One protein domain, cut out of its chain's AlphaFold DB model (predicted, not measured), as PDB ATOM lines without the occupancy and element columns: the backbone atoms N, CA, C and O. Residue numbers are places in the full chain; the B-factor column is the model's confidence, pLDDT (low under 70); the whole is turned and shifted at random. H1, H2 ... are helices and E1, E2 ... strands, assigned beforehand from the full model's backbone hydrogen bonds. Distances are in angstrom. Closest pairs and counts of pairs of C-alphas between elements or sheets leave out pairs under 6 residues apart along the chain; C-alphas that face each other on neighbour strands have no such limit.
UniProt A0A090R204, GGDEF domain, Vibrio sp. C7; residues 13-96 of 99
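AT A GLANCE: This is residues 13 to 96 of the 99 residues of the protein "GGDEF domain" of Vibrio sp. C7 (UniProt A0A090R204). A small two-strand parallel sheet, E5 and E6, lies between two long helices, H1 over one face and H2 over the other. The hairpin E1 and E2 lies to the E5 side of this core, while the hairpin E3 and E4 makes a far end of the elongated shape. The 84 printed residues hold two named helices and six named strands, in the order E1 E2 H1 E3 E4 E5 H2 E6, a mixed class. The whole is compact, with a radius of gyration of the C-alphas of 13.6 A, and spans 45 by 26 by 25 A.

IN THESE COORDINATES: E1 is residues 13 to 15, from C-alpha 13 at (106.666, 141.280, 166.801), and E2 is residues 21 to 24. H1, residues 30 to 45, is 22.4 A long. E3 is residues 49 to 51, E4 54 to 56 and E5 62 to 64. H2, residues 71 to 87, is 24.2 A long. E6, residues 93 to 95, ends at C-alpha 95 at (124.084, 144.093, 172.639).

HOW THE PARTS SIT: E1 and E2 form an antiparallel hairpin, with N 14 and O 22 2.9 A apart. E2 and E5 are near each other. The closest C-alphas of H1 and E6 are those of Glu 38 and Val 93, 6.2 A apart. E3 and E4 form an antiparallel hairpin, with N 56 and O 49 2.8 A apart. E5 and E6 are parallel, with N 64 and O 94 2.9 A apart. E5, H2 and E6 form a strand-helix-strand unit, two parallel neighbour strands joined through a helix, with a left-handed crossover. The closest C-alphas of E5 and H2, those of Gly 63 and Leu 82, are 3.8 A apart. H1 and H2 are apart. In H1 and H2 every O i to N i+4 pair is within hydrogen-bond range.

THE WHOLE: The two farthest C-alphas, those of Glu 53 and Asp 69, are 45.6 A apart. Residues 68 to 73, of which 71 to 73 belong to H2, stand free. The printed part has no cut and no long link, and no printed residue is under 70 in pLDDT.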
ATOM      1  N   LEU A  13     106.004 140.816 168.012       93.62
ATOM      2  CA  LEU A  13     106.666 141.280 166.801       93.62
ATOM      3  C   LEU A  13     105.885 142.471 166.257       93.62
ATOM      4  O   LEU A  13     104.670 142.386 166.079       93.62
ATOM      5  N   ALA A  14     106.586 143.559 165.967       93.19
ATOM      6  CA  ALA A  14     106.015 144.737 165.336       93.19
ATOM      7  C   ALA A  14     106.882 145.176 164.158       93.19
ATOM      8  O   ALA A  14     108.110 145.118 164.220       93.19
ATOM      9  N   ARG A  15     106.235 145.663 163.096       94.94
ATOM     10  CA  ARG A  15     106.901 146.455 162.063       94.94
ATOM     11  C   ARG A  15     106.919 147.902 162.540       94.94
ATOM     12  O   ARG A  15     105.861 148.509 162.673       94.94
ATOM     13  N   TYR A  16     108.103 148.412 162.844       89.38
ATOM     14  CA  TYR A  16     108.288 149.757 163.385       89.38
ATOM     15  C   TYR A  16     108.384 150.807 162.272       89.38
ATOM     16  O   TYR A  16     107.830 151.895 162.396       89.38
ATOM     17  N   GLY A  17     109.015 150.443 161.153       88.31
ATOM     18  CA  GLY A  17     109.241 151.324 160.011       88.31
ATOM     19  C   GLY A  17     109.226 150.583 158.675       88.31
ATOM     20  O   GLY A  17     108.723 149.462 158.561       88.31
ATOM     21  N   GLY A  18     109.782 151.215 157.638       90.94
ATOM     22  CA  GLY A  18     109.834 150.649 156.285       90.94
ATOM     23  C   GLY A  18     110.500 149.271 156.261       90.94
ATOM     24  O   GLY A  18     109.855 148.289 155.897       90.94
ATOM     25  N   GLU A  19     111.746 149.202 156.722       90.50
ATOM     26  CA  GLU A  19     112.553 147.973 156.811       90.50
ATOM     27  C   GLU A  19     112.833 147.528 158.260       90.50
ATOM     28  O   GLU A  19     113.620 146.618 158.501       90.50
ATOM     29  N   GLU A  20     112.195 148.172 159.238       93.69
ATOM     30  CA  GLU A  20     112.537 148.031 160.655       93.69
ATOM     31  C   GLU A  20     111.497 147.202 161.404       93.69
ATOM     32  O   GLU A  20     110.292 147.474 161.346       93.69
ATOM     33  N   PHE A  21     111.979 146.215 162.154       95.75
ATOM     34  CA  PHE A  21     111.170 145.335 162.987       95.75
ATOM     35  C   PHE A  21     111.655 145.386 164.434       95.75
ATOM     36  O   PHE A  21     112.856 145.417 164.696       95.75
ATOM     37  N   CYS A  22     110.716 145.339 165.373       95.50
ATOM     38  CA  CYS A  22     110.999 145.222 166.798       95.50
ATOM     39  C   CYS A  22     110.468 143.890 167.321       95.50
ATOM     40  O   CYS A  22     109.323 143.520 167.045       95.50
ATOM     41  N   ILE A  23     111.292 143.199 168.106       95.25
ATOM     42  CA  ILE A  23     110.918 141.969 168.801       95.25
ATOM     43  C   ILE A  23     111.041 142.219 170.297       95.25
ATOM     44  O   ILE A  23     112.111 142.551 170.799       95.25
ATOM     45  N   LEU A  24     109.934 142.038 171.004       93.75
ATOM     46  CA  LEU A  24     109.882 141.996 172.455       93.75
ATOM     47  C   LEU A  24     109.805 140.535 172.888       93.75
ATOM     48  O   LEU A  24     108.892 139.822 172.473       93.75
ATOM     49  N   PHE A  25     110.747 140.086 173.711       94.12
ATOM     50  CA  PHE A  25     110.805 138.705 174.186       94.12
ATOM     51  C   PHE A  25     111.453 138.619 175.573       94.12
ATOM     52  O   PHE A  25     112.043 139.580 176.065       94.12
ATOM     53  N   THR A  26     111.324 137.458 176.219       92.19
ATOM     54  CA  THR A  26     111.924 137.186 177.535       92.19
ATOM     55  C   THR A  26     113.187 136.338 177.399       92.19
ATOM     56  O   THR A  26     113.148 135.246 176.832       92.19
ATOM     57  N   ALA A  27     114.279 136.787 178.016       91.31
ATOM     58  CA  ALA A  27     115.541 136.060 178.142       91.31
ATOM     59  C   ALA A  27     115.924 135.867 179.622       91.31
ATOM     60  O   ALA A  27     115.381 136.530 180.499       91.31
ATOM     61  N   ASN A  28     116.813 134.912 179.912       91.50
ATOM     62  CA  ASN A  28     117.284 134.605 181.271       91.50
ATOM     63  C   ASN A  28     118.277 135.668 181.733       91.50
ATOM     64  O   ASN A  28     118.306 136.052 182.897       91.50
ATOM     65  N   ASN A  29     119.117 136.095 180.801       92.06
ATOM     66  CA  ASN A  29     120.136 137.112 180.948       92.06
ATOM     67  C   ASN A  29     120.473 137.643 179.546       92.06
ATOM     68  O   ASN A  29     119.896 137.219 178.543       92.06
ATOM     69  N   GLU A  30     121.409 138.578 179.485       93.06
ATOM     70  CA  GLU A  30     121.827 139.217 178.240       93.06
ATOM     71  C   GLU A  30     122.497 138.250 177.252       93.06
ATOM     72  O   GLU A  30     122.308 138.390 176.047       93.06
ATOM     73  N   HIS A  31     123.220 137.239 177.743       94.38
ATOM     74  CA  HIS A  31     123.860 136.231 176.894       94.38
ATOM     75  C   HIS A  31     122.823 135.334 176.205       94.38
ATOM     76  O   HIS A  31     122.859 135.168 174.994       94.38
ATOM     77  N   ASP A  32     121.820 134.865 176.950       94.44
ATOM     78  CA  ASP A  32     120.680 134.123 176.398       94.44
ATOM     79  C   ASP A  32     119.889 134.971 175.383       94.44
ATOM     80  O   ASP A  32     119.441 134.462 174.359       94.44
ATOM     81  N   ALA A  33     119.739 136.279 175.625       94.75
ATOM     82  CA  ALA A  33     119.113 137.180 174.655       94.75
ATOM     83  C   ALA A  33     119.929 137.276 173.358       94.75
ATOM     84  O   ALA A  33     119.364 137.213 172.264       94.75
ATOM     85  N   TYR A  34     121.251 137.411 173.490       96.69
ATOM     86  CA  TYR A  34     122.176 137.456 172.366       96.69
ATOM     87  C   TYR A  34     122.110 136.172 171.535       96.69
ATOM     88  O   TYR A  34     121.894 136.253 170.329       96.69
ATOM     89  N   ASP A  35     122.202 135.001 172.168       96.06
ATOM     90  CA  ASP A  35     122.203 133.706 171.480       96.06
ATOM     91  C   ASP A  35     120.897 133.459 170.706       96.06
ATOM     92  O   ASP A  35     120.919 133.001 169.561       96.06
ATOM     93  N   GLN A  36     119.745 133.819 171.286       95.38
ATOM     94  CA  GLN A  36     118.442 133.711 170.614       95.38
ATOM     95  C   GLN A  36     118.355 134.609 169.369       95.38
ATOM     96  O   GLN A  36     117.841 134.194 168.322       95.38
ATOM     97  N   CYS A  37     118.875 135.835 169.455       97.00
ATOM     98  CA  CYS A  37     118.928 136.761 168.327       97.00
ATOM     99  C   CYS A  37     119.962 136.353 167.270       97.00
ATOM    100  O   CYS A  37     119.693 136.506 166.080       97.00
ATOM    101  N   GLU A  38     121.108 135.807 167.669       98.06
ATOM    102  CA  GLU A  38     122.130 135.319 166.741       98.06
ATOM    103  C   GLU A  38     121.620 134.099 165.966       98.06
ATOM    104  O   GLU A  38     121.761 134.035 164.744       98.06
ATOM    105  N   LEU A  39     120.897 133.194 166.630       97.12
ATOM    106  CA  LEU A  39     120.200 132.096 165.963       97.12
ATOM    107  C   LEU A  39     119.149 132.603 164.958       97.12
ATOM    108  O   LEU A  39     119.032 132.064 163.856       97.12
ATOM    109  N   LEU A  40     118.382 133.643 165.307       96.44
ATOM    110  CA  LEU A  40     117.448 134.282 164.374       96.44
ATOM    111  C   LEU A  40     118.180 134.879 163.162       96.44
ATOM    112  O   LEU A  40     117.756 134.650 162.030       96.44
ATOM    113  N   ARG A  41     119.278 135.608 163.390       98.00
ATOM    114  CA  ARG A  41     120.089 136.226 162.338       98.00
ATOM    115  C   ARG A  41     120.622 135.183 161.356       98.00
ATOM    116  O   ARG A  41     120.419 135.329 160.153       98.00
ATOM    117  N   GLN A  42     121.235 134.117 161.870       97.88
ATOM    118  CA  GLN A  42     121.780 133.018 161.065       97.88
ATOM    119  C   GLN A  42     120.700 132.339 160.225       97.88
ATOM    120  O   GLN A  42     120.916 132.037 159.054       97.88
ATOM    121  N   ARG A  43     119.509 132.126 160.791       95.81
ATOM    122  CA  ARG A  43     118.398 131.525 160.044       95.81
ATOM    123  C   ARG A  43     117.868 132.419 158.938       95.81
ATOM    124  O   ARG A  43     117.515 131.895 157.892       95.81
ATOM    125  N   ILE A  44     117.805 133.729 159.164       95.88
ATOM    126  CA  ILE A  44     117.416 134.682 158.121       95.88
ATOM    127  C   ILE A  44     118.448 134.669 156.988       95.88
ATOM    128  O   ILE A  44     118.074 134.535 155.829       95.88
ATOM    129  N   GLU A  45     119.738 134.716 157.322       97.06
ATOM    130  CA  GLU A  45     120.830 134.635 156.346       97.06
ATOM    131  C   GLU A  45     120.789 133.342 155.509       97.06
ATOM    132  O   GLU A  45     121.055 133.365 154.309       97.06
ATOM    133  N   GLN A  46     120.421 132.214 156.123       96.31
ATOM    134  CA  GLN A  46     120.320 130.909 155.460       96.31
ATOM    135  C   GLN A  46     118.990 130.681 154.720       96.31
ATOM    136  O   GLN A  46     118.843 129.668 154.036       96.31
ATOM    137  N   ALA A  47     118.019 131.589 154.852       94.19
ATOM    138  CA  ALA A  47     116.684 131.469 154.272       94.19
ATOM    139  C   ALA A  47     116.430 132.598 153.254       94.19
ATOM    140  O   ALA A  47     115.713 133.555 153.568       94.19
ATOM    141  N   PRO A  48     117.001 132.506 152.034       92.31
ATOM    142  CA  PRO A  48     116.791 133.511 150.999       92.31
ATOM    143  C   PRO A  48     115.307 133.635 150.635       92.31
ATOM    144  O   PRO A  48     114.535 132.678 150.725       92.31
ATOM    145  N   LEU A  49     114.907 134.831 150.206       92.94
ATOM    146  CA  LEU A  49     113.544 135.099 149.766       92.94
ATOM    147  C   LEU A  49     113.363 134.558 148.347       92.94
ATOM    148  O   LEU A  49     114.104 134.947 147.446       92.94
ATOM    149  N   LEU A  50     112.364 133.702 148.132       93.50
ATOM    150  CA  LEU A  50     111.984 133.279 146.786       93.50
ATOM    151  C   LEU A  50     111.144 134.380 146.127       93.50
ATOM    152  O   LEU A  50     110.017 134.639 146.551       93.50
ATOM    153  N   PHE A  51     111.685 135.013 145.091       93.12
ATOM    154  CA  PHE A  51     111.016 136.052 144.313       93.12
ATOM    155  C   PHE A  51     111.224 135.787 142.821       93.12
ATOM    156  O   PHE A  51     112.361 135.674 142.379       93.12
ATOM    157  N   GLU A  52     110.133 135.651 142.058       93.12
ATOM    158  CA  GLU A  52     110.176 135.367 140.608       93.12
ATOM    159  C   GLU A  52     111.110 134.193 140.244       93.12
ATOM    160  O   GLU A  52     111.944 134.290 139.350       93.12
ATOM    161  N   GLU A  53     110.996 133.085 140.989       93.12
ATOM    162  CA  GLU A  53     111.825 131.871 140.847       93.12
ATOM    163  C   GLU A  53     113.323 132.056 141.163       93.12
ATOM    164  O   GLU A  53     114.110 131.118 141.038       93.12
ATOM    165  N   GLN A  54     113.725 133.232 141.647       93.56
ATOM    166  CA  GLN A  54     115.086 133.527 142.079       93.56
ATOM    167  C   GLN A  54     115.181 133.576 143.605       93.56
ATOM    168  O   GLN A  54     114.313 134.113 144.293       93.56
ATOM    169  N   ASN A  55     116.274 133.031 144.140       95.12
ATOM    170  CA  ASN A  55     116.616 133.178 145.550       95.12
ATOM    171  C   ASN A  55     117.333 134.513 145.753       95.12
ATOM    172  O   ASN A  55     118.478 134.674 145.333       95.12
ATOM    173  N   VAL A  56     116.671 135.451 146.423       96.00
ATOM    174  CA  VAL A  56     117.232 136.751 146.790       96.00
ATOM    175  C   VAL A  56     117.795 136.649 148.212       96.00
ATOM    176  O   VAL A  56     117.017 136.567 149.170       96.00
ATOM    177  N   PRO A  57     119.129 136.612 148.391       94.94
ATOM    178  CA  PRO A  57     119.718 136.588 149.721       94.94
ATOM    179  C   PRO A  57     119.495 137.933 150.410       94.94
ATOM    180  O   PRO A  57     119.656 138.998 149.813       94.94
ATOM    181  N   TYR A  58     119.160 137.884 151.691       95.62
ATOM    182  CA  TYR A  58     119.072 139.058 152.542       95.62
ATOM    183  C   TYR A  58     119.588 138.705 153.932       95.62
ATOM    184  O   TYR A  58     119.649 137.543 154.327       95.62
ATOM    185  N   THR A  59     120.009 139.727 154.663       97.56
ATOM    186  CA  THR A  59     120.519 139.588 156.026       97.56
ATOM    187  C   THR A  59     119.863 140.628 156.915       97.56
ATOM    188  O   THR A  59     119.273 141.598 156.435       97.56
ATOM    189  N   VAL A  60     119.978 140.438 158.226       97.75
ATOM    190  CA  VAL A  60     119.531 141.414 159.219       97.75
ATOM    191  C   VAL A  60     120.682 141.778 160.140       97.75
ATOM    192  O   VAL A  60     121.549 140.962 160.441       97.75
ATOM    193  N   SER A  61     120.696 143.027 160.588       98.44
ATOM    194  CA  SER A  61     121.503 143.448 161.737       98.44
ATOM    195  C   SER A  61     120.550 143.645 162.905       98.44
ATOM    196  O   SER A  61     119.432 144.110 162.687       98.44
ATOM    197  N   ILE A  62     120.953 143.266 164.115       98.50
ATOM    198  CA  ILE A  62     120.066 143.276 165.285       98.50
ATOM    199  C   ILE A  62     120.739 144.048 166.418       98.50
ATOM    200  O   ILE A  62     121.864 143.735 166.803       98.50
ATOM    201  N   GLY A  63     120.038 145.044 166.958       98.06
ATOM    202  CA  GLY A  63     120.399 145.716 168.205       98.06
ATOM    203  C   GLY A  63     119.556 145.189 169.362       98.06
ATOM    204  O   GLY A  63     118.332 145.134 169.253       98.06
ATOM    205  N   ILE A  64     120.197 144.802 170.464       97.38
ATOM    206  CA  ILE A  64     119.534 144.254 171.657       97.38
ATOM    207  C   ILE A  64     119.732 145.202 172.833       97.38
ATOM    208  O   ILE A  64     120.807 145.768 173.013       97.38
ATOM    209  N   THR A  65     118.712 145.343 173.675       96.50
ATOM    210  CA  THR A  65     118.823 146.043 174.957       96.50
ATOM    211  C   THR A  65     117.866 145.456 175.990       96.50
ATOM    212  O   THR A  65     116.805 144.931 175.641       96.50
ATOM    213  N   GLN A  66     118.219 145.571 177.271       94.38
ATOM    214  CA  GLN A  66     117.324 145.229 178.371       94.38
ATOM    215  C   GLN A  66     116.326 146.366 178.634       94.38
ATOM    216  O   GLN A  66     116.686 147.545 178.712       94.38
ATOM    217  N   ILE A  67     115.068 145.993 178.867       91.88
ATOM    218  CA  ILE A  67     114.018 146.919 179.297       91.88
ATOM    219  C   ILE A  67     114.287 147.339 180.740       91.88
ATOM    220  O   ILE A  67     114.281 146.503 181.641       91.88
ATOM    221  N   ARG A  68     114.526 148.634 180.947       86.50
ATOM    222  CA  ARG A  68     114.722 149.235 182.278       86.50
ATOM    223  C   ARG A  68     113.959 150.553 182.454       86.50
ATOM    224  O   ARG A  68     113.548 150.861 183.565       86.50
ATOM    225  N   ASP A  69     113.712 151.279 181.359       87.69
ATOM    226  CA  ASP A  69     113.185 152.651 181.366       87.69
ATOM    227  C   ASP A  69     111.865 152.771 180.592       87.69
ATOM    228  O   ASP A  69     111.232 151.781 180.222       87.69
ATOM    229  N   SER A  70     111.476 154.011 180.275       93.12
ATOM    230  CA  SER A  70     110.387 154.275 179.341       93.12
ATOM    231  C   SER A  70     110.614 153.582 177.991       93.12
ATOM    232  O   SER A  70     111.745 153.331 177.554       93.12
ATOM    233  N   GLN A  71     109.511 153.314 177.294       90.50
ATOM    234  CA  GLN A  71     109.531 152.706 175.966       90.50
ATOM    235  C   GLN A  71     110.445 153.473 174.999       90.50
ATOM    236  O   GLN A  71     111.242 152.857 174.299       90.50
ATOM    237  N   HIS A  72     110.375 154.807 174.993       91.88
ATOM    238  CA  HIS A  72     111.182 155.646 174.105       91.88
ATOM    239  C   HIS A  72     112.688 155.477 174.357       91.88
ATOM    240  O   HIS A  72     113.462 155.315 173.417       91.88
ATOM    241  N   ILE A  73     113.113 155.487 175.625       94.06
ATOM    242  CA  ILE A  73     114.528 155.318 175.990       94.06
ATOM    243  C   ILE A  73     115.007 153.912 175.620       94.06
ATOM    244  O   ILE A  73     116.086 153.750 175.054       94.06
ATOM    245  N   THR A  74     114.185 152.897 175.889       94.00
ATOM    246  CA  THR A  74     114.493 151.502 175.558       94.00
ATOM    247  C   THR A  74     114.670 151.318 174.049       94.00
ATOM    248  O   THR A  74     115.692 150.793 173.617       94.00
ATOM    249  N   ILE A  75     113.733 151.811 173.233       93.25
ATOM    250  CA  ILE A  75     113.839 151.741 171.768       93.25
ATOM    251  C   ILE A  75     115.087 152.489 171.284       93.25
ATOM    252  O   ILE A  75     115.837 151.947 170.480       93.25
ATOM    253  N   GLY A  76     115.372 153.678 171.825       94.62
ATOM    254  CA  GLY A  76     116.570 154.441 171.463       94.62
ATOM    255  C   GLY A  76     117.885 153.711 171.768       94.62
ATOM    256  O   GLY A  76     118.844 153.831 171.010       94.62
ATOM    257  N   ARG A  77     117.951 152.918 172.847       95.81
ATOM    258  CA  ARG A  77     119.124 152.075 173.146       95.81
ATOM    259  C   ARG A  77     119.252 150.900 172.172       95.81
ATOM    260  O   ARG A  77     120.357 150.618 171.717       95.81
ATOM    261  N   ALA A  78     118.140 150.249 171.823       95.75
ATOM    262  CA  ALA A  78     118.137 149.188 170.812       95.75
ATOM    263  C   ALA A  78     118.570 149.721 169.436       95.75
ATOM    264  O   ALA A  78     119.380 149.087 168.761       95.75
ATOM    265  N   ASP A  79     118.094 150.908 169.057       95.12
ATOM    266  CA  ASP A  79     118.462 151.576 167.808       95.12
ATOM    267  C   ASP A  79     119.955 151.934 167.761       95.12
ATOM    268  O   ASP A  79     120.635 151.631 166.783       95.12
ATOM    269  N   LYS A  80     120.522 152.467 168.852       96.19
ATOM    270  CA  LYS A  80     121.972 152.716 168.945       96.19
ATOM    271  C   LYS A  80     122.796 151.442 168.742       96.19
ATOM    272  O   LYS A  80     123.778 151.467 168.000       96.19
ATOM    273  N   ALA A  81     122.398 150.332 169.364       97.44
ATOM    274  CA  ALA A  81     123.061 149.045 169.152       97.44
ATOM    275  C   ALA A  81     122.901 148.548 167.706       97.44
ATOM    276  O   ALA A  81     123.862 148.078 167.101       97.44
ATOM    277  N   LEU A  82     121.719 148.714 167.104       97.44
ATOM    278  CA  LEU A  82     121.484 148.382 165.699       97.44
ATOM    279  C   LEU A  82     122.367 149.223 164.765       97.44
ATOM    280  O   LEU A  82     122.941 148.702 163.805       97.44
ATOM    281  N   TYR A  83     122.509 150.515 165.052       96.50
ATOM    282  CA  TYR A  83     123.384 151.413 164.313       96.50
ATOM    283  C   TYR A  83     124.850 150.971 164.409       96.50
ATOM    284  O   TYR A  83     125.540 150.919 163.391       96.50
ATOM    285  N   GLN A  84     125.311 150.563 165.597       97.25
ATOM    286  CA  GLN A  84     126.642 149.973 165.779       97.25
ATOM    287  C   GLN A  84     126.812 148.688 164.960       97.25
ATOM    288  O   GLN A  84     127.796 148.567 164.233       97.25
ATOM    289  N   ALA A  85     125.837 147.773 164.985       97.94
ATOM    290  CA  ALA A  85     125.866 146.556 164.170       97.94
ATOM    291  C   ALA A  85     125.984 146.878 162.668       97.94
ATOM    292  O   ALA A  85     126.762 146.255 161.944       97.94
ATOM    293  N   LYS A  86     125.256 147.895 162.187       96.69
ATOM    294  CA  LYS A  86     125.360 148.377 160.800       96.69
ATOM    295  C   LYS A  86     126.740 148.985 160.503       96.69
ATOM    296  O   LYS A  86     127.276 148.747 159.420       96.69
ATOM    297  N   GLY A  87     127.320 149.734 161.444       97.44
ATOM    298  CA  GLY A  87     128.642 150.360 161.323       97.44
ATOM    299  C   GLY A  87     129.815 149.372 161.348       97.44
ATOM    300  O   GLY A  87     130.814 149.599 160.674       97.44
ATOM    301  N   LEU A  88     129.670 148.248 162.053       96.50
ATOM    302  CA  LEU A  88     130.676 147.184 162.164       96.50
ATOM    303  C   LEU A  88     130.667 146.189 160.988       96.50
ATOM    304  O   LEU A  88     131.349 145.169 161.043       96.50
ATOM    305  N   GLY A  89     129.894 146.450 159.931       97.25
ATOM    306  CA  GLY A  89     129.847 145.596 158.737       97.25
ATOM    307  C   GLY A  89     128.521 144.875 158.496       97.25
ATOM    308  O   GLY A  89     128.451 144.078 157.565       97.25
ATOM    309  N   ARG A  90     127.458 145.201 159.251       98.12
ATOM    310  CA  ARG A  90     126.117 144.583 159.142       98.12
ATOM    311  C   ARG A  90     126.149 143.083 159.452       98.12
ATOM    312  O   ARG A  90     127.149 142.580 159.954       98.12
ATOM    313  N   ASN A  91     125.019 142.408 159.224       98.25
ATOM    314  CA  ASN A  91     124.828 140.969 159.409       98.25
ATOM    315  C   ASN A  91     125.393 140.447 160.738       98.25
ATOM    316  O   ASN A  91     126.087 139.435 160.792       98.25
ATOM    317  N   GLN A  92     125.103 141.169 161.817       98.50
ATOM    318  CA  GLN A  92     125.589 140.850 163.151       98.50
ATOM    319  C   GLN A  92     124.611 141.332 164.217       98.50
ATOM    320  O   GLN A  92     123.731 142.165 163.960       98.50
ATOM    321  N   VAL A  93     124.794 140.801 165.417       98.50
ATOM    322  CA  VAL A  93     124.061 141.186 166.615       98.50
ATOM    323  C   VAL A  93     124.965 142.054 167.481       98.50
ATOM    324  O   VAL A  93     126.118 141.708 167.721       98.50
ATOM    325  N   VAL A  94     124.445 143.174 167.975       98.19
ATOM    326  CA  VAL A  94     125.119 143.994 168.986       98.19
ATOM    327  C   VAL A  94     124.198 144.142 170.186       98.19
ATOM    328  O   VAL A  94     123.035 144.527 170.062       98.19
ATOM    329  N   LEU A  95     124.730 143.829 171.362       96.38
ATOM    330  CA  LEU A  95     124.084 144.093 172.639       96.38
ATOM    331  C   LEU A  95     124.501 145.483 173.127       96.38
ATOM    332  O   LEU A  95     125.692 145.777 173.218       96.38
ATOM    333  N   ASN A  96     123.533 146.329 173.469       91.75
ATOM    334  CA  ASN A  96     123.810 147.600 174.122       91.75
ATOM    335  C   ASN A  96     124.339 147.352 175.542       91.75
ATOM    336  O   ASN A  96     123.571 146.989 176.430       91.75
TER     337      ASN A  96